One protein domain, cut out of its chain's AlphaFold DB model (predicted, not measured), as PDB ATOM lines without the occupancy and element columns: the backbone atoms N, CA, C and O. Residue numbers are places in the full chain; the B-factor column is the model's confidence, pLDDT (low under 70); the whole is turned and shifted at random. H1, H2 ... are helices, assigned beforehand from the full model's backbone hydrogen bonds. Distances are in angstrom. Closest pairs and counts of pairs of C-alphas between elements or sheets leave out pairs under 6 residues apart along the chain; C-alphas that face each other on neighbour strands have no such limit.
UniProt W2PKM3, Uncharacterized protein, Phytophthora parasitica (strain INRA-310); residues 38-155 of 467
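AT A GLANCE: This is residues 38 to 155 of the 467 residues of an uncharacterized protein of Phytophthora parasitica (strain INRA-310) (UniProt W2PKM3). One very long helix, H5, begins in a small helical body and leaves it as an arm, with residues 133 to 155 sticking out free. In the body, H1 lies between H3 and the first part of H5, the short H2 follows it, and H4 crosses over H1 from H3 to H5. The printed part has 118 residues with five named helices, H1 to H5 in order, and no named strand: it is all helix. It is only just extended, close to loose, with a radius of gyration of the C-alphas of 20.5 A, and spans 70 by 36 by 19 A, the arm making the length.

IN THESE COORDINATES: Find C-alpha 39 at (13.061, -54.244, 27.339), where H1 begins; it runs to residue 49, 15.4 A. H2 is residues 51 to 54, and H3, residues 58 to 74, is 24.8 A long. H4, residues 81 to 100, begins at C-alpha 81 (2.025, -45.334, 27.453) and measures 28.7 A. H5, residues 110 to 155, runs 67.8 A to C-alpha 155 at (-7.047, 7.327, 9.160).

HOW THE PARTS SIT: The helix packing is mostly crossed, helices touching at large angles. H1 touches residues 68 to 72 of H3 at a steep tilt of 44 degrees, opposite ways; the closest C-alphas, of Ala 46 and Ile 68, are 5.9 A apart. Residues 92 to 95 of H4 touch residues 112 to 119 of H5, about perpendicular at 77 degrees, closest at C-alphas 92 and 115, 6.4 A. H3 and H5 are apart. In H1, H3, H4 and H5 every O i to N i+4 pair is within hydrogen-bond range; H2 is too short for one.

THE WHOLE: C-alphas 38 and 155, the two farthest apart, are 69.9 A apart. The printed part has no cut and no long link. Look for pLDDT under 70 at residues 153 to 155.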
ATOM      1  N   GLY A  38      16.880 -55.727  28.652       83.44
ATOM      2  CA  GLY A  38      16.521 -55.959  27.245       83.44
ATOM      3  C   GLY A  38      15.236 -55.264  26.783       83.44
ATOM      4  O   GLY A  38      15.139 -54.920  25.606       83.44
ATOM      5  N   ASP A  39      14.310 -54.941  27.692       91.12
ATOM      6  CA  ASP A  39      13.061 -54.244  27.339       91.12
ATOM      7  C   ASP A  39      13.335 -52.852  26.752       91.12
ATOM      8  O   ASP A  39      12.629 -52.392  25.856       91.12
ATOM      9  N   ASP A  40      14.392 -52.191  27.230       91.94
ATOM     10  CA  ASP A  40      14.794 -50.864  26.758       91.94
ATOM     11  C   ASP A  40      15.213 -50.889  25.282       91.94
ATOM     12  O   ASP A  40      14.936 -49.942  24.548       91.94
ATOM     13  N   ARG A  41      15.818 -51.992  24.822       92.44
ATOM     14  CA  ARG A  41      16.197 -52.173  23.414       92.44
ATOM     15  C   ARG A  41      14.957 -52.267  22.532       92.44
ATOM     16  O   ARG A  41      14.896 -51.585  21.514       92.44
ATOM     17  N   LEU A  42      13.980 -53.082  22.932       92.06
ATOM     18  CA  LEU A  42      12.719 -53.242  22.203       92.06
ATOM     19  C   LEU A  42      11.922 -51.935  22.181       92.06
ATOM     20  O   LEU A  42      11.398 -51.549  21.139       92.06
ATOM     21  N   LEU A  43      11.891 -51.217  23.307       93.56
ATOM     22  CA  LEU A  43      11.273 -49.898  23.405       93.56
ATOM     23  C   LEU A  43      11.922 -48.900  22.439       93.56
ATOM     24  O   LEU A  43      11.214 -48.234  21.690       93.56
ATOM     25  N   LEU A  44      13.252 -48.800  22.441       93.12
ATOM     26  CA  LEU A  44      13.973 -47.886  21.554       93.12
ATOM     27  C   LEU A  44      13.805 -48.244  20.084       93.12
ATOM     28  O   LEU A  44      13.645 -47.347  19.266       93.12
ATOM     29  N   GLN A  45      13.824 -49.533  19.752       93.25
ATOM     30  CA  GLN A  45      13.605 -49.982  18.386       93.25
ATOM     31  C   GLN A  45      12.195 -49.611  17.911       93.25
ATOM     32  O   GLN A  45      12.064 -48.927  16.905       93.25
ATOM     33  N   ALA A  46      11.159 -49.928  18.696       92.81
ATOM     34  CA  ALA A  46       9.781 -49.569  18.362       92.81
ATOM     35  C   ALA A  46       9.570 -48.049  18.232       92.81
ATOM     36  O   ALA A  46       8.805 -47.600  17.386       92.81
ATOM     37  N   VAL A  47      10.254 -47.250  19.057       93.50
ATOM     38  CA  VAL A  47      10.196 -45.781  18.996       93.50
ATOM     39  C   VAL A  47      10.909 -45.223  17.764       93.50
ATOM     40  O   VAL A  47      10.449 -44.240  17.195       93.50
ATOM     41  N   LEU A  48      12.036 -45.813  17.365       91.75
ATOM     42  CA  LEU A  48      12.801 -45.373  16.197       91.75
ATOM     43  C   LEU A  48      12.182 -45.833  14.871       91.75
ATOM     44  O   LEU A  48      12.374 -45.161  13.860       91.75
ATOM     45  N   ASP A  49      11.450 -46.947  14.879       91.94
ATOM     46  CA  ASP A  49      10.752 -47.473  13.704       91.94
ATOM     47  C   ASP A  49       9.490 -46.654  13.358       91.94
ATOM     48  O   ASP A  49       9.056 -46.658  12.206       91.94
ATOM     49  N   ASP A  50       8.920 -45.920  14.323       88.94
ATOM     50  CA  ASP A  50       7.743 -45.070  14.120       88.94
ATOM     51  C   ASP A  50       8.115 -43.570  14.029       88.94
ATOM     52  O   ASP A  50       8.355 -42.906  15.046       88.94
ATOM     53  N   PRO A  51       8.121 -42.973  12.819       82.50
ATOM     54  CA  PRO A  51       8.470 -41.566  12.639       82.50
ATOM     55  C   PRO A  51       7.415 -40.606  13.209       82.50
ATOM     56  O   PRO A  51       7.730 -39.447  13.502       82.50
ATOM     57  N   ASP A  52       6.165 -41.049  13.394       89.06
ATOM     58  CA  ASP A  52       5.091 -40.193  13.901       89.06
ATOM     59  C   ASP A  52       5.256 -39.884  15.402       89.06
ATOM     60  O   ASP A  52       4.626 -38.943  15.904       89.06
ATOM     61  N   VAL A  53       6.169 -40.566  16.111       88.44
ATOM     62  CA  VAL A  53       6.591 -40.217  17.483       88.44
ATOM     63  C   VAL A  53       7.156 -38.799  17.562       88.44
ATOM     64  O   VAL A  53       6.894 -38.079  18.534       88.44
ATOM     65  N   PHE A  54       7.862 -38.375  16.514       87.25
ATOM     66  CA  PHE A  54       8.442 -37.040  16.364       87.25
ATOM     67  C   PHE A  54       7.552 -36.125  15.510       87.25
ATOM     68  O   PHE A  54       8.002 -35.132  14.948       87.25
ATOM     69  N   SER A  55       6.258 -36.426  15.378       84.62
ATOM     70  CA  SER A  55       5.358 -35.572  14.605       84.62
ATOM     71  C   SER A  55       5.046 -34.257  15.342       84.62
ATOM     72  O   SER A  55       4.708 -34.270  16.531       84.62
ATOM     73  N   PRO A  56       5.017 -33.094  14.661       78.88
ATOM     74  CA  PRO A  56       4.555 -31.849  15.282       78.88
ATOM     75  C   PRO A  56       3.067 -31.926  15.676       78.88
ATOM     76  O   PRO A  56       2.610 -31.233  16.592       78.88
ATOM     77  N   ALA A  57       2.292 -32.803  15.028       85.25
ATOM     78  CA  ALA A  57       0.882 -33.002  15.321       85.25
ATOM     79  C   ALA A  57       0.686 -33.849  16.590       85.25
ATOM     80  O   ALA A  57       1.010 -35.035  16.634       85.25
ATOM     81  N   ARG A  58       0.056 -33.262  17.619       86.69
ATOM     82  CA  ARG A  58      -0.223 -33.944  18.900       86.69
ATOM     83  C   ARG A  58      -1.010 -35.247  18.730       86.69
ATOM     84  O   ARG A  58      -0.744 -36.203  19.447       86.69
ATOM     85  N   VAL A  59      -1.978 -35.276  17.813       89.75
ATOM     86  CA  VAL A  59      -2.811 -36.465  17.564       89.75
ATOM     87  C   VAL A  59      -1.968 -37.606  16.996       89.75
ATOM     88  O   VAL A  59      -2.060 -38.718  17.501       89.75
ATOM     89  N   ARG A  60      -1.093 -37.314  16.023       89.19
ATOM     90  CA  ARG A  60      -0.195 -38.309  15.421       89.19
ATOM     91  C   ARG A  60       0.756 -38.905  16.450       89.19
ATOM     92  O   ARG A  60       0.793 -40.118  16.587       89.19
ATOM     93  N   ARG A  61       1.386 -38.065  17.281       90.38
ATOM     94  CA  ARG A  61       2.227 -38.548  18.389       90.38
ATOM     95  C   ARG A  61       1.459 -39.435  19.357       90.38
ATOM     96  O   ARG A  61       1.961 -40.468  19.776       90.38
ATOM     97  N   SER A  62       0.259 -39.027  19.767       90.56
ATOM     98  CA  SER A  62      -0.544 -39.844  20.684       90.56
ATOM     99  C   SER A  62      -0.862 -41.215  20.094       90.56
ATOM    100  O   SER A  62      -0.735 -42.195  20.817       90.56
ATOM    101  N   ASN A  63      -1.217 -41.279  18.809       92.38
ATOM    102  CA  ASN A  63      -1.509 -42.536  18.123       92.38
ATOM    103  C   ASN A  63      -0.258 -43.415  18.003       92.38
ATOM    104  O   ASN A  63      -0.301 -44.545  18.470       92.38
ATOM    105  N   ALA A  64       0.866 -42.859  17.537       93.00
ATOM    106  CA  ALA A  64       2.154 -43.558  17.456       93.00
ATOM    107  C   ALA A  64       2.543 -44.206  18.794       93.00
ATOM    108  O   ALA A  64       2.923 -45.369  18.882       93.00
ATOM    109  N   TRP A  65       2.359 -43.483  19.898       94.12
ATOM    110  CA  TRP A  65       2.640 -44.016  21.228       94.12
ATOM    111  C   TRP A  65       1.676 -45.128  21.686       94.12
ATOM    112  O   TRP A  65       2.086 -45.983  22.473       94.12
ATOM    113  N   GLU A  66       0.417 -45.136  21.237       94.19
ATOM    114  CA  GLU A  66      -0.501 -46.263  21.478       94.19
ATOM    115  C   GLU A  66      -0.192 -47.457  20.559       94.19
ATOM    116  O   GLU A  66      -0.300 -48.606  20.996       94.19
ATOM    117  N   ASP A  67       0.267 -47.211  19.333       93.50
ATOM    118  CA  ASP A  67       0.708 -48.250  18.400       93.50
ATOM    119  C   ASP A  67       1.973 -48.944  18.925       93.50
ATOM    120  O   ASP A  67       1.988 -50.167  19.084       93.50
ATOM    121  N   ILE A  68       2.978 -48.171  19.351       94.38
ATOM    122  CA  ILE A  68       4.180 -48.669  20.043       94.38
ATOM    123  C   ILE A  68       3.802 -49.485  21.272       94.38
ATOM    124  O   ILE A  68       4.326 -50.577  21.488       94.38
ATOM    125  N   ARG A  69       2.868 -48.992  22.088       94.62
ATOM    126  CA  ARG A  69       2.393 -49.741  23.254       94.62
ATOM    127  C   ARG A  69       1.775 -51.075  22.844       94.62
ATOM    128  O   ARG A  69       2.026 -52.076  23.506       94.62
ATOM    129  N   THR A  70       0.990 -51.096  21.774       93.75
ATOM    130  CA  THR A  70       0.361 -52.316  21.260       93.75
ATOM    131  C   THR A  70       1.406 -53.315  20.763       93.75
ATOM    132  O   THR A  70       1.275 -54.508  21.033       93.75
ATOM    133  N   ILE A  71       2.465 -52.845  20.097       93.44
ATOM    134  CA  ILE A  71       3.603 -53.672  19.670       93.44
ATOM    135  C   ILE A  71       4.313 -54.257  20.896       93.44
ATOM    136  O   ILE A  71       4.439 -55.471  21.017       93.44
ATOM    137  N   LEU A  72       4.682 -53.418  21.862       93.00
ATOM    138  CA  LEU A  72       5.392 -53.846  23.069       93.00
ATOM    139  C   LEU A  72       4.548 -54.771  23.963       93.00
ATOM    140  O   LEU A  72       5.091 -55.650  24.625       93.00
ATOM    141  N   HIS A  73       3.218 -54.636  23.952       93.62
ATOM    142  CA  HIS A  73       2.314 -55.570  24.635       93.62
ATOM    143  C   HIS A  73       2.361 -56.971  24.023       93.62
ATOM    144  O   HIS A  73       2.274 -57.944  24.768       93.62
ATOM    145  N   ARG A  74       2.535 -57.085  22.699       91.44
ATOM    146  CA  ARG A  74       2.715 -58.382  22.020       91.44
ATOM    147  C   ARG A  74       4.048 -59.033  22.386       91.44
ATOM    148  O   ARG A  74       4.096 -60.247  22.531       91.44
ATOM    149  N   GLU A  75       5.072 -58.221  22.635       90.31
ATOM    150  CA  GLU A  75       6.391 -58.651  23.126       90.31
ATOM    151  C   GLU A  75       6.420 -58.938  24.645       90.31
ATOM    152  O   GLU A  75       7.452 -59.304  25.201       90.31
ATOM    153  N   GLY A  76       5.293 -58.779  25.352       88.50
ATOM    154  CA  GLY A  76       5.173 -59.070  26.788       88.50
ATOM    155  C   GLY A  76       5.488 -57.898  27.730       88.50
ATOM    156  O   GLY A  76       5.413 -58.057  28.952       88.50
ATOM    157  N   ILE A  77       5.765 -56.704  27.200       91.38
ATOM    158  CA  ILE A  77       6.024 -55.483  27.978       91.38
ATOM    159  C   ILE A  77       4.690 -54.796  28.294       91.38
ATOM    160  O   ILE A  77       4.221 -53.908  27.583       91.38
ATOM    161  N   LEU A  78       4.057 -55.186  29.402       89.94
ATOM    162  CA  LEU A  78       2.718 -54.721  29.805       89.94
ATOM    163  C   LEU A  78       2.733 -53.358  30.524       89.94
ATOM    164  O   LEU A  78       2.088 -53.158  31.557       89.94
ATOM    165  N   ALA A  79       3.475 -52.392  29.988       89.19
ATOM    166  CA  ALA A  79       3.543 -51.037  30.527       89.19
ATOM    167  C   ALA A  79       2.435 -50.128  29.956       89.19
ATOM    168  O   ALA A  79       1.857 -50.371  28.893       89.19
ATOM    169  N   SER A  80       2.111 -49.055  30.682       91.56
ATOM    170  CA  SER A  80       1.265 -47.981  30.150       91.56
ATOM    171  C   SER A  80       2.078 -47.050  29.251       91.56
ATOM    172  O   SER A  80       3.284 -46.906  29.442       91.56
ATOM    173  N   THR A  81       1.412 -46.336  28.343       91.25
ATOM    174  CA  THR A  81       2.025 -45.334  27.453       91.25
ATOM    175  C   THR A  81       2.870 -44.318  28.225       91.25
ATOM    176  O   THR A  81       4.001 -44.006  27.863       91.25
ATOM    177  N   HIS A  82       2.343 -43.836  29.354       89.69
ATOM    178  CA  HIS A  82       3.065 -42.928  30.240       89.69
ATOM    179  C   HIS A  82       4.292 -43.593  30.886       89.69
ATOM    180  O   HIS A  82       5.351 -42.979  30.957       89.69
ATOM    181  N   GLY A  83       4.173 -44.855  31.312       90.69
ATOM    182  CA  GLY A  83       5.284 -45.614  31.886       90.69
ATOM    183  C   GLY A  83       6.428 -45.839  30.897       90.69
ATOM    184  O   GLY A  83       7.584 -45.679  31.282       90.69
ATOM    185  N   LEU A  84       6.107 -46.139  29.634       92.50
ATOM    186  CA  LEU A  84       7.081 -46.284  28.548       92.50
ATOM    187  C   LEU A  84       7.844 -44.976  28.306       92.50
ATOM    188  O   LEU A  84       9.070 -44.973  28.332       92.50
ATOM    189  N   ARG A  85       7.133 -43.845  28.189       92.19
ATOM    190  CA  ARG A  85       7.756 -42.517  28.033       92.19
ATOM    191  C   ARG A  85       8.677 -42.165  29.200       92.19
ATOM    192  O   ARG A  85       9.816 -41.772  28.988       92.19
ATOM    193  N   CYS A  86       8.216 -42.357  30.438       91.56
ATOM    194  CA  CYS A  86       9.034 -42.090  31.623       91.56
ATOM    195  C   CYS A  86      10.219 -43.053  31.769       91.56
ATOM    196  O   CYS A  86      11.191 -42.725  32.450       91.56
ATOM    197  N   ARG A  87      10.135 -44.272  31.225       93.19
ATOM    198  CA  ARG A  87      11.280 -45.186  31.176       93.19
ATOM    199  C   ARG A  87      12.296 -44.695  30.152       93.19
ATOM    200  O   ARG A  87      13.446 -44.519  30.533       93.19
ATOM    201  N   LEU A  88      11.854 -44.404  28.928       93.38
ATOM    202  CA  LEU A  88      12.705 -43.896  27.853       93.38
ATOM    203  C   LEU A  88      13.452 -42.628  28.270       93.38
ATOM    204  O   LEU A  88      14.667 -42.571  28.137       93.38
ATOM    205  N   GLN A  89      12.739 -41.665  28.861       92.94
ATOM    206  CA  GLN A  89      13.337 -40.426  29.354       92.94
ATOM    207  C   GLN A  89      14.453 -40.696  30.372       92.94
ATOM    208  O   GLN A  89      15.542 -40.155  30.244       92.94
ATOM    209  N   ARG A  90      14.220 -41.576  31.354       92.25
ATOM    210  CA  ARG A  90      15.237 -41.904  32.366       92.25
ATOM    211  C   ARG A  90      16.463 -42.578  31.761       92.25
ATOM    212  O   ARG A  90      17.575 -42.246  32.140       92.25
ATOM    213  N   VAL A  91      16.262 -43.511  30.831       91.81
ATOM    214  CA  VAL A  91      17.374 -44.200  30.159       91.81
ATOM    215  C   VAL A  91      18.176 -43.213  29.301       91.81
ATOM    216  O   VAL A  91      19.405 -43.246  29.330       91.81
ATOM    217  N   ALA A  92      17.505 -42.292  28.605       91.94
ATOM    218  CA  ALA A  92      18.159 -41.233  27.839       91.94
ATOM    219  C   ALA A  92      18.948 -40.263  28.736       91.94
ATOM    220  O   ALA A  92      20.101 -39.968  28.436       91.94
ATOM    221  N   GLU A  93      18.375 -39.819  29.859       92.56
ATOM    222  CA  GLU A  93      19.045 -38.939  30.827       92.56
ATOM    223  C   GLU A  93      20.277 -39.601  31.457       92.56
ATOM    224  O   GLU A  93      21.322 -38.964  31.586       92.56
ATOM    225  N   THR A  94      20.184 -40.879  31.841       90.69
ATOM    226  CA  THR A  94      21.333 -41.634  32.364       90.69
ATOM    227  C   THR A  94      22.438 -41.738  31.318       90.69
ATOM    228  O   THR A  94      23.584 -41.417  31.618       90.69
ATOM    229  N   PHE A  95      22.100 -42.092  30.076       90.94
ATOM    230  CA  PHE A  95      23.084 -42.184  28.999       90.94
ATOM    231  C   PHE A  95      23.740 -40.831  28.684       90.94
ATOM    232  O   PHE A  95      24.951 -40.763  28.512       90.94
ATOM    233  N   GLN A  96      22.982 -39.732  28.675       88.75
ATOM    234  CA  GLN A  96      23.547 -38.391  28.479       88.75
ATOM    235  C   GLN A  96      24.549 -38.004  29.574       88.75
ATOM    236  O   GLN A  96      25.547 -37.353  29.268       88.75
ATOM    237  N   LYS A  97      24.313 -38.412  30.829       89.50
ATOM    238  CA  LYS A  97      25.273 -38.199  31.923       89.50
ATOM    239  C   LYS A  97      26.563 -38.981  31.698       89.50
ATOM    240  O   LYS A  97      27.629 -38.391  31.777       89.50
ATOM    241  N   GLU A  98      26.467 -40.254  31.320       87.56
ATOM    242  CA  GLU A  98      27.648 -41.076  31.015       87.56
ATOM    243  C   GLU A  98      28.460 -40.510  29.838       87.56
ATOM    244  O   GLU A  98      29.691 -40.492  29.865       87.56
ATOM    245  N   VAL A  99      27.787 -39.994  28.806       87.88
ATOM    246  CA  VAL A  99      28.454 -39.309  27.687       87.88
ATOM    247  C   VAL A  99      29.145 -38.025  28.162       87.88
ATOM    248  O   VAL A  99      30.269 -37.751  27.745       87.88
ATOM    249  N   ALA A 100      28.521 -37.255  29.057       86.25
ATOM    250  CA  ALA A 100      29.127 -36.057  29.645       86.25
ATOM    251  C   ALA A 100      30.336 -36.375  30.546       86.25
ATOM    252  O   ALA A 100      31.261 -35.570  30.628       86.25
ATOM    253  N   GLU A 101      30.359 -37.552  31.170       86.94
ATOM    254  CA  GLU A 101      31.484 -38.076  31.957       86.94
ATOM    255  C   GLU A 101      32.658 -38.570  31.083       86.94
ATOM    256  O   GLU A 101      33.712 -38.926  31.606       86.94
ATOM    257  N   GLY A 102      32.519 -38.526  29.752       84.06
ATOM    258  CA  GLY A 102      33.605 -38.782  28.800       84.06
ATOM    259  C   GLY A 102      33.538 -40.132  28.086       84.06
ATOM    260  O   GLY A 102      34.513 -40.511  27.429       84.06
ATOM    261  N   LYS A 103      32.412 -40.855  28.178       82.44
ATOM    262  CA  LYS A 103      32.214 -42.136  27.485       82.44
ATOM    263  C   LYS A 103      32.316 -41.958  25.967       82.44
ATOM    264  O   LYS A 103      31.606 -41.149  25.369       82.44
ATOM    265  N   GLN A 104      33.216 -42.716  25.340       75.69
ATOM    266  CA  GLN A 104      33.527 -42.573  23.917       75.69
ATOM    267  C   GLN A 104      32.555 -43.376  23.034       75.69
ATOM    268  O   GLN A 104      32.202 -44.507  23.373       75.69
ATOM    269  N   PRO A 105      32.182 -42.870  21.841       73.81
ATOM    270  CA  PRO A 105      31.230 -43.530  20.939       73.81
ATOM    271  C   PRO A 105      31.696 -44.886  20.392       73.81
ATOM    272  O   PRO A 105      30.873 -45.680  19.933       73.81
ATOM    273  N   ALA A 106      33.001 -45.171  20.448       71.19
ATOM    274  CA  ALA A 106      33.568 -46.463  20.067       71.19
ATOM    275  C   ALA A 106      33.219 -47.589  21.060       71.19
ATOM    276  O   ALA A 106      33.182 -48.754  20.672       71.19
ATOM    277  N   GLU A 107      32.914 -47.240  22.311       79.56
ATOM    278  CA  GLU A 107      32.599 -48.186  23.389       79.56
ATOM    279  C   GLU A 107      31.093 -48.452  23.509       79.56
ATOM    280  O   GLU A 107      30.665 -49.211  24.376       79.56
ATOM    281  N   TYR A 108      30.277 -47.847  22.636       86.94
ATOM    282  CA  TYR A 108      28.830 -47.929  22.762       86.94
ATOM    283  C   TYR A 108      28.306 -49.346  22.535       86.94
ATOM    284  O   TYR A 108      28.489 -49.947  21.466       86.94
ATOM    285  N   THR A 109      27.554 -49.841  23.515       87.25
ATOM    286  CA  THR A 109      26.742 -51.051  23.364       87.25
ATOM    287  C   THR A 109      25.661 -50.849  22.292       87.25
ATOM    288  O   THR A 109      25.354 -49.729  21.877       87.25
ATOM    289  N   GLU A 110      25.042 -51.929  21.804       86.81
ATOM    290  CA  GLU A 110      23.960 -51.814  20.808       86.81
ATOM    291  C   GLU A 110      22.795 -50.936  21.296       86.81
ATOM    292  O   GLU A 110      22.225 -50.173  20.517       86.81
ATOM    293  N   LEU A 111      22.481 -50.998  22.595       88.31
ATOM    294  CA  LEU A 111      21.466 -50.163  23.237       88.31
ATOM    295  C   LEU A 111      21.859 -48.680  23.216       88.31
ATOM    296  O   LEU A 111      21.050 -47.824  22.871       88.31
ATOM    297  N   GLU A 112      23.112 -48.382  23.536       89.81
ATOM    298  CA  GLU A 112      23.661 -47.022  23.552       89.81
ATOM    299  C   GLU A 112      23.727 -46.416  22.151       89.81
ATOM    300  O   GLU A 112      23.427 -45.239  21.962       89.81
ATOM    301  N   LYS A 113      24.007 -47.233  21.129       89.75
ATOM    302  CA  LYS A 113      23.900 -46.811  19.724       89.75
ATOM    303  C   LYS A 113      22.467 -46.423  19.358       89.75
ATOM    304  O   LYS A 113      22.273 -45.445  18.635       89.75
ATOM    305  N   LEU A 114      21.461 -47.160  19.838       91.62
ATOM    306  CA  LEU A 114      20.052 -46.804  19.639       91.62
ATOM    307  C   LEU A 114      19.672 -45.540  20.424       91.62
ATOM    308  O   LEU A 114      18.996 -44.677  19.874       91.62
ATOM    309  N   LEU A 115      20.159 -45.379  21.656       91.81
ATOM    310  CA  LEU A 115      19.955 -44.162  22.451       91.81
ATOM    311  C   LEU A 115      20.565 -42.933  21.783       91.81
ATOM    312  O   LEU A 115      19.906 -41.901  21.693       91.81
ATOM    313  N   ALA A 116      21.780 -43.046  21.248       90.31
ATOM    314  CA  ALA A 116      22.419 -41.967  20.505       90.31
ATOM    315  C   ALA A 116      21.596 -41.566  19.266       90.31
ATOM    316  O   ALA A 116      21.423 -40.377  18.999       90.31
ATOM    317  N   LYS A 117      21.036 -42.543  18.536       91.38
ATOM    318  CA  LYS A 117      20.116 -42.279  17.415       91.38
ATOM    319  C   LYS A 117      18.833 -41.587  17.877       91.38
ATOM    320  O   LYS A 117      18.424 -40.616  17.250       91.38
ATOM    321  N   TYR A 118      18.233 -42.061  18.967       93.38
ATOM    322  CA  TYR A 118      17.028 -41.470  19.547       93.38
ATOM    323  C   TYR A 118      17.259 -40.019  19.975       93.38
ATOM    324  O   TYR A 118      16.515 -39.141  19.552       93.38
ATOM    325  N   ILE A 119      18.323 -39.747  20.734       91.12
ATOM    326  CA  ILE A 119      18.662 -38.396  21.205       91.12
ATOM    327  C   ILE A 119      18.916 -37.461  20.023       91.12
ATOM    328  O   ILE A 119      18.464 -36.317  20.028       91.12
ATOM    329  N   LYS A 120      19.604 -37.945  18.981       91.19
ATOM    330  CA  LYS A 120      19.805 -37.174  17.754       91.19
ATOM    331  C   LYS A 120      18.463 -36.823  17.099       91.19
ATOM    332  O   LYS A 120      18.217 -35.644  16.854       91.19
ATOM    333  N   ALA A 121      17.586 -37.804  16.883       89.12
ATOM    334  CA  ALA A 121      16.262 -37.583  16.295       89.12
ATOM    335  C   ALA A 121      15.392 -36.630  17.138       89.12
ATOM    336  O   ALA A 121      14.730 -35.744  16.601       89.12
ATOM    337  N   GLU A 122      15.443 -36.758  18.464       89.00
ATOM    338  CA  GLU A 122      14.745 -35.875  19.401       89.00
ATOM    339  C   GLU A 122      15.264 -34.432  19.313       89.00
ATOM    340  O   GLU A 122      14.468 -33.494  19.249       89.00
ATOM    341  N   SER A 123      16.586 -34.244  19.230       87.50
ATOM    342  CA  SER A 123      17.198 -32.918  19.083       87.50
ATOM    343  C   SER A 123      16.854 -32.249  17.747       87.50
ATOM    344  O   SER A 123      16.536 -31.059  17.719       87.50
ATOM    345  N   GLU A 124      16.840 -33.012  16.650       89.62
ATOM    346  CA  GLU A 124      16.444 -32.523  15.326       89.62
ATOM    347  C   GLU A 124      14.971 -32.106  15.316       89.62
ATOM    348  O   GLU A 124      14.624 -31.048  14.786       89.62
ATOM    349  N   TYR A 125      14.101 -32.896  15.949       88.88
ATOM    350  CA  TYR A 125      12.693 -32.551  16.103       88.88
ATOM    351  C   TYR A 125      12.493 -31.275  16.927       88.88
ATOM    352  O   TYR A 125      11.737 -30.393  16.511       88.88
ATOM    353  N   GLU A 126      13.159 -31.138  18.078       87.19
ATOM    354  CA  GLU A 126      13.006 -29.943  18.913       87.19
ATOM    355  C   GLU A 126      13.533 -28.695  18.185       87.19
ATOM    356  O   GLU A 126      12.898 -27.638  18.224       87.19
ATOM    357  N   GLN A 127      14.614 -28.831  17.408       86.75
ATOM    358  CA  GLN A 127      15.113 -27.766  16.541       86.75
ATOM    359  C   GLN A 127      14.096 -27.387  15.452       86.75
ATOM    360  O   GLN A 127      13.793 -26.204  15.275       86.75
ATOM    361  N   GLN A 128      13.511 -28.364  14.751       86.69
ATOM    362  CA  GLN A 128      12.464 -28.116  13.750       86.69
ATOM    363  C   GLN A 128      11.232 -27.445  14.368       86.69
ATOM    364  O   GLN A 128      10.650 -26.524  13.788       86.69
ATOM    365  N   ARG A 129      10.845 -27.872  15.570       86.12
ATOM    366  CA  ARG A 129       9.736 -27.296  16.326       86.12
ATOM    367  C   ARG A 129      10.014 -25.843  16.714       86.12
ATOM    368  O   ARG A 129       9.114 -25.014  16.572       86.12
ATOM    369  N   ALA A 130      11.225 -25.528  17.167       86.31
ATOM    370  CA  ALA A 130      11.634 -24.164  17.496       86.31
ATOM    371  C   ALA A 130      11.602 -23.252  16.258       86.31
ATOM    372  O   ALA A 130      11.040 -22.156  16.309       86.31
ATOM    373  N   VAL A 131      12.112 -23.735  15.118       87.00
ATOM    374  CA  VAL A 131      12.050 -23.011  13.836       87.00
ATOM    375  C   VAL A 131      10.601 -22.750  13.429       87.00
ATOM    376  O   VAL A 131      10.243 -21.610  13.142       87.00
ATOM    377  N   ALA A 132       9.732 -23.763  13.479       85.38
ATOM    378  CA  ALA A 132       8.321 -23.610  13.126       85.38
ATOM    379  C   ALA A 132       7.597 -22.582  14.017       85.38
ATOM    380  O   ALA A 132       6.800 -21.781  13.521       85.38
ATOM    381  N   GLN A 133       7.892 -22.566  15.322       86.12
ATOM    382  CA  GLN A 133       7.346 -21.573  16.251       86.12
ATOM    383  C   GLN A 133       7.842 -20.159  15.935       86.12
ATOM    384  O   GLN A 133       7.039 -19.222  15.924       86.12
ATOM    385  N   TYR A 134       9.131 -20.000  15.628       87.38
ATOM    386  CA  TYR A 134       9.700 -18.716  15.227       87.38
ATOM    387  C   TYR A 134       9.049 -18.191  13.942       87.38
ATOM    388  O   TYR A 134       8.548 -17.067  13.920       87.38
ATOM    389  N   THR A 135       8.952 -19.027  12.903       90.56
ATOM    390  CA  THR A 135       8.300 -18.667  11.635       90.56
ATOM    391  C   THR A 135       6.832 -18.285  11.845       90.56
ATOM    392  O   THR A 135       6.340 -17.321  11.254       90.56
ATOM    393  N   GLN A 136       6.112 -18.991  12.722       86.12
ATOM    394  CA  GLN A 136       4.728 -18.650  13.056       86.12
ATOM    395  C   GLN A 136       4.625 -17.297  13.778       86.12
ATOM    396  O   GLN A 136       3.723 -16.507  13.477       86.12
ATOM    397  N   ALA A 137       5.535 -17.014  14.712       86.62
ATOM    398  CA  ALA A 137       5.586 -15.748  15.436       86.62
ATOM    399  C   ALA A 137       5.927 -14.572  14.505       86.62
ATOM    400  O   ALA A 137       5.277 -13.526  14.571       86.62
ATOM    401  N   GLU A 138       6.874 -14.760  13.587       87.81
ATOM    402  CA  GLU A 138       7.238 -13.781  12.563       87.81
ATOM    403  C   GLU A 138       6.061 -13.492  11.619       87.81
ATOM    404  O   GLU A 138       5.693 -12.332  11.404       87.81
ATOM    405  N   ALA A 139       5.374 -14.533  11.138       87.62
ATOM    406  CA  ALA A 139       4.177 -14.377  10.316       87.62
ATOM    407  C   ALA A 139       3.046 -13.644  11.066       87.62
ATOM    408  O   ALA A 139       2.344 -12.806  10.489       87.62
ATOM    409  N   ALA A 140       2.863 -13.920  12.361       89.81
ATOM    410  CA  ALA A 140       1.895 -13.217  13.198       89.81
ATOM    411  C   ALA A 140       2.270 -11.739  13.397       89.81
ATOM    412  O   ALA A 140       1.396 -10.867  13.328       89.81
ATOM    413  N   PHE A 141       3.558 -11.444  13.585       90.56
ATOM    414  CA  PHE A 141       4.077 -10.083  13.682       90.56
ATOM    415  C   PHE A 141       3.848  -9.299  12.384       90.56
ATOM    416  O   PHE A 141       3.275  -8.210  12.429       90.56
ATOM    417  N   LEU A 142       4.188  -9.873  11.226       88.56
ATOM    418  CA  LEU A 142       3.964  -9.248   9.918       88.56
ATOM    419  C   LEU A 142       2.477  -8.990   9.651       88.56
ATOM    420  O   LEU A 142       2.106  -7.904   9.204       88.56
ATOM    421  N   ARG A 143       1.592  -9.931  10.012       88.44
ATOM    422  CA  ARG A 143       0.134  -9.724   9.937       88.44
ATOM    423  C   ARG A 143      -0.332  -8.580  10.837       88.44
ATOM    424  O   ARG A 143      -1.205  -7.806  10.441       88.44
ATOM    425  N   LYS A 144       0.227  -8.457  12.044       88.50
ATOM    426  CA  LYS A 144      -0.100  -7.367  12.974       88.50
ATOM    427  C   LYS A 144       0.403  -6.020  12.453       88.50
ATOM    428  O   LYS A 144      -0.365  -5.062  12.474       88.50
ATOM    429  N   LYS A 145       1.625  -5.965  11.918       88.44
ATOM    430  CA  LYS A 145       2.199  -4.774  11.275       88.44
ATOM    431  C   LYS A 145       1.346  -4.317  10.090       88.44
ATOM    432  O   LYS A 145       0.894  -3.180  10.080       88.44
ATOM    433  N   ALA A 146       0.978  -5.229   9.188       85.88
ATOM    434  CA  ALA A 146       0.111  -4.921   8.048       85.88
ATOM    435  C   ALA A 146      -1.277  -4.385   8.462       85.88
ATOM    436  O   ALA A 146      -1.842  -3.529   7.781       85.88
ATOM    437  N   ARG A 147      -1.841  -4.858   9.585       84.31
ATOM    438  CA  ARG A 147      -3.097  -4.317  10.141       84.31
ATOM    439  C   ARG A 147      -2.931  -2.894  10.676       84.31
ATOM    440  O   ARG A 147      -3.821  -2.073  10.466       84.31
ATOM    441  N   VAL A 148      -1.820  -2.606  11.355       83.12
ATOM    442  CA  VAL A 148      -1.506  -1.255  11.847       83.12
ATOM    443  C   VAL A 148      -1.297  -0.303  10.672       83.12
ATOM    444  O   VAL A 148      -1.937   0.744  10.637       83.12
ATOM    445  N   ASP A 149      -0.514  -0.706   9.672       80.38
ATOM    446  CA  ASP A 149      -0.244   0.112   8.487       80.38
ATOM    447  C   ASP A 149      -1.534   0.428   7.711       80.38
ATOM    448  O   ASP A 149      -1.752   1.579   7.332       80.38
ATOM    449  N   ARG A 150      -2.457  -0.540   7.556       74.88
ATOM    450  CA  ARG A 150      -3.793  -0.274   6.979       74.88
ATOM    451  C   ARG A 150      -4.611   0.712   7.809       74.88
ATOM    452  O   ARG A 150      -5.281   1.564   7.234       74.88
ATOM    453  N   ARG A 151      -4.571   0.618   9.142       70.81
ATOM    454  CA  ARG A 151      -5.323   1.517  10.031       70.81
ATOM    455  C   ARG A 151      -4.789   2.949   9.964       70.81
ATOM    456  O   ARG A 151      -5.579   3.885   9.899       70.81
ATOM    457  N   VAL A 152      -3.467   3.109   9.908       71.50
ATOM    458  CA  VAL A 152      -2.809   4.412   9.721       71.50
ATOM    459  C   VAL A 152      -3.127   4.987   8.339       71.50
ATOM    460  O   VAL A 152      -3.451   6.166   8.233       71.50
ATOM    461  N   LYS A 153      -3.107   4.163   7.281       67.81
ATOM    462  CA  LYS A 153      -3.467   4.603   5.923       67.81
ATOM    463  C   LYS A 153      -4.936   5.039   5.837       67.81
ATOM    464  O   LYS A 153      -5.212   6.101   5.300       67.81
ATOM    465  N   SER A 154      -5.859   4.276   6.426       59.81
ATOM    466  CA  SER A 154      -7.295   4.602   6.445       59.81
ATOM    467  C   SER A 154      -7.611   5.864   7.252       59.81
ATOM    468  O   SER A 154      -8.491   6.619   6.859       59.81
ATOM    469  N   SER A 155      -6.884   6.114   8.346       57.31
ATOM    470  CA  SER A 155      -7.047   7.327   9.160       57.31
ATOM    471  C   SER A 155      -6.497   8.586   8.485       57.31
ATOM    472  O   SER A 155      -6.898   9.684   8.851       57.31
TER     473      SER A 155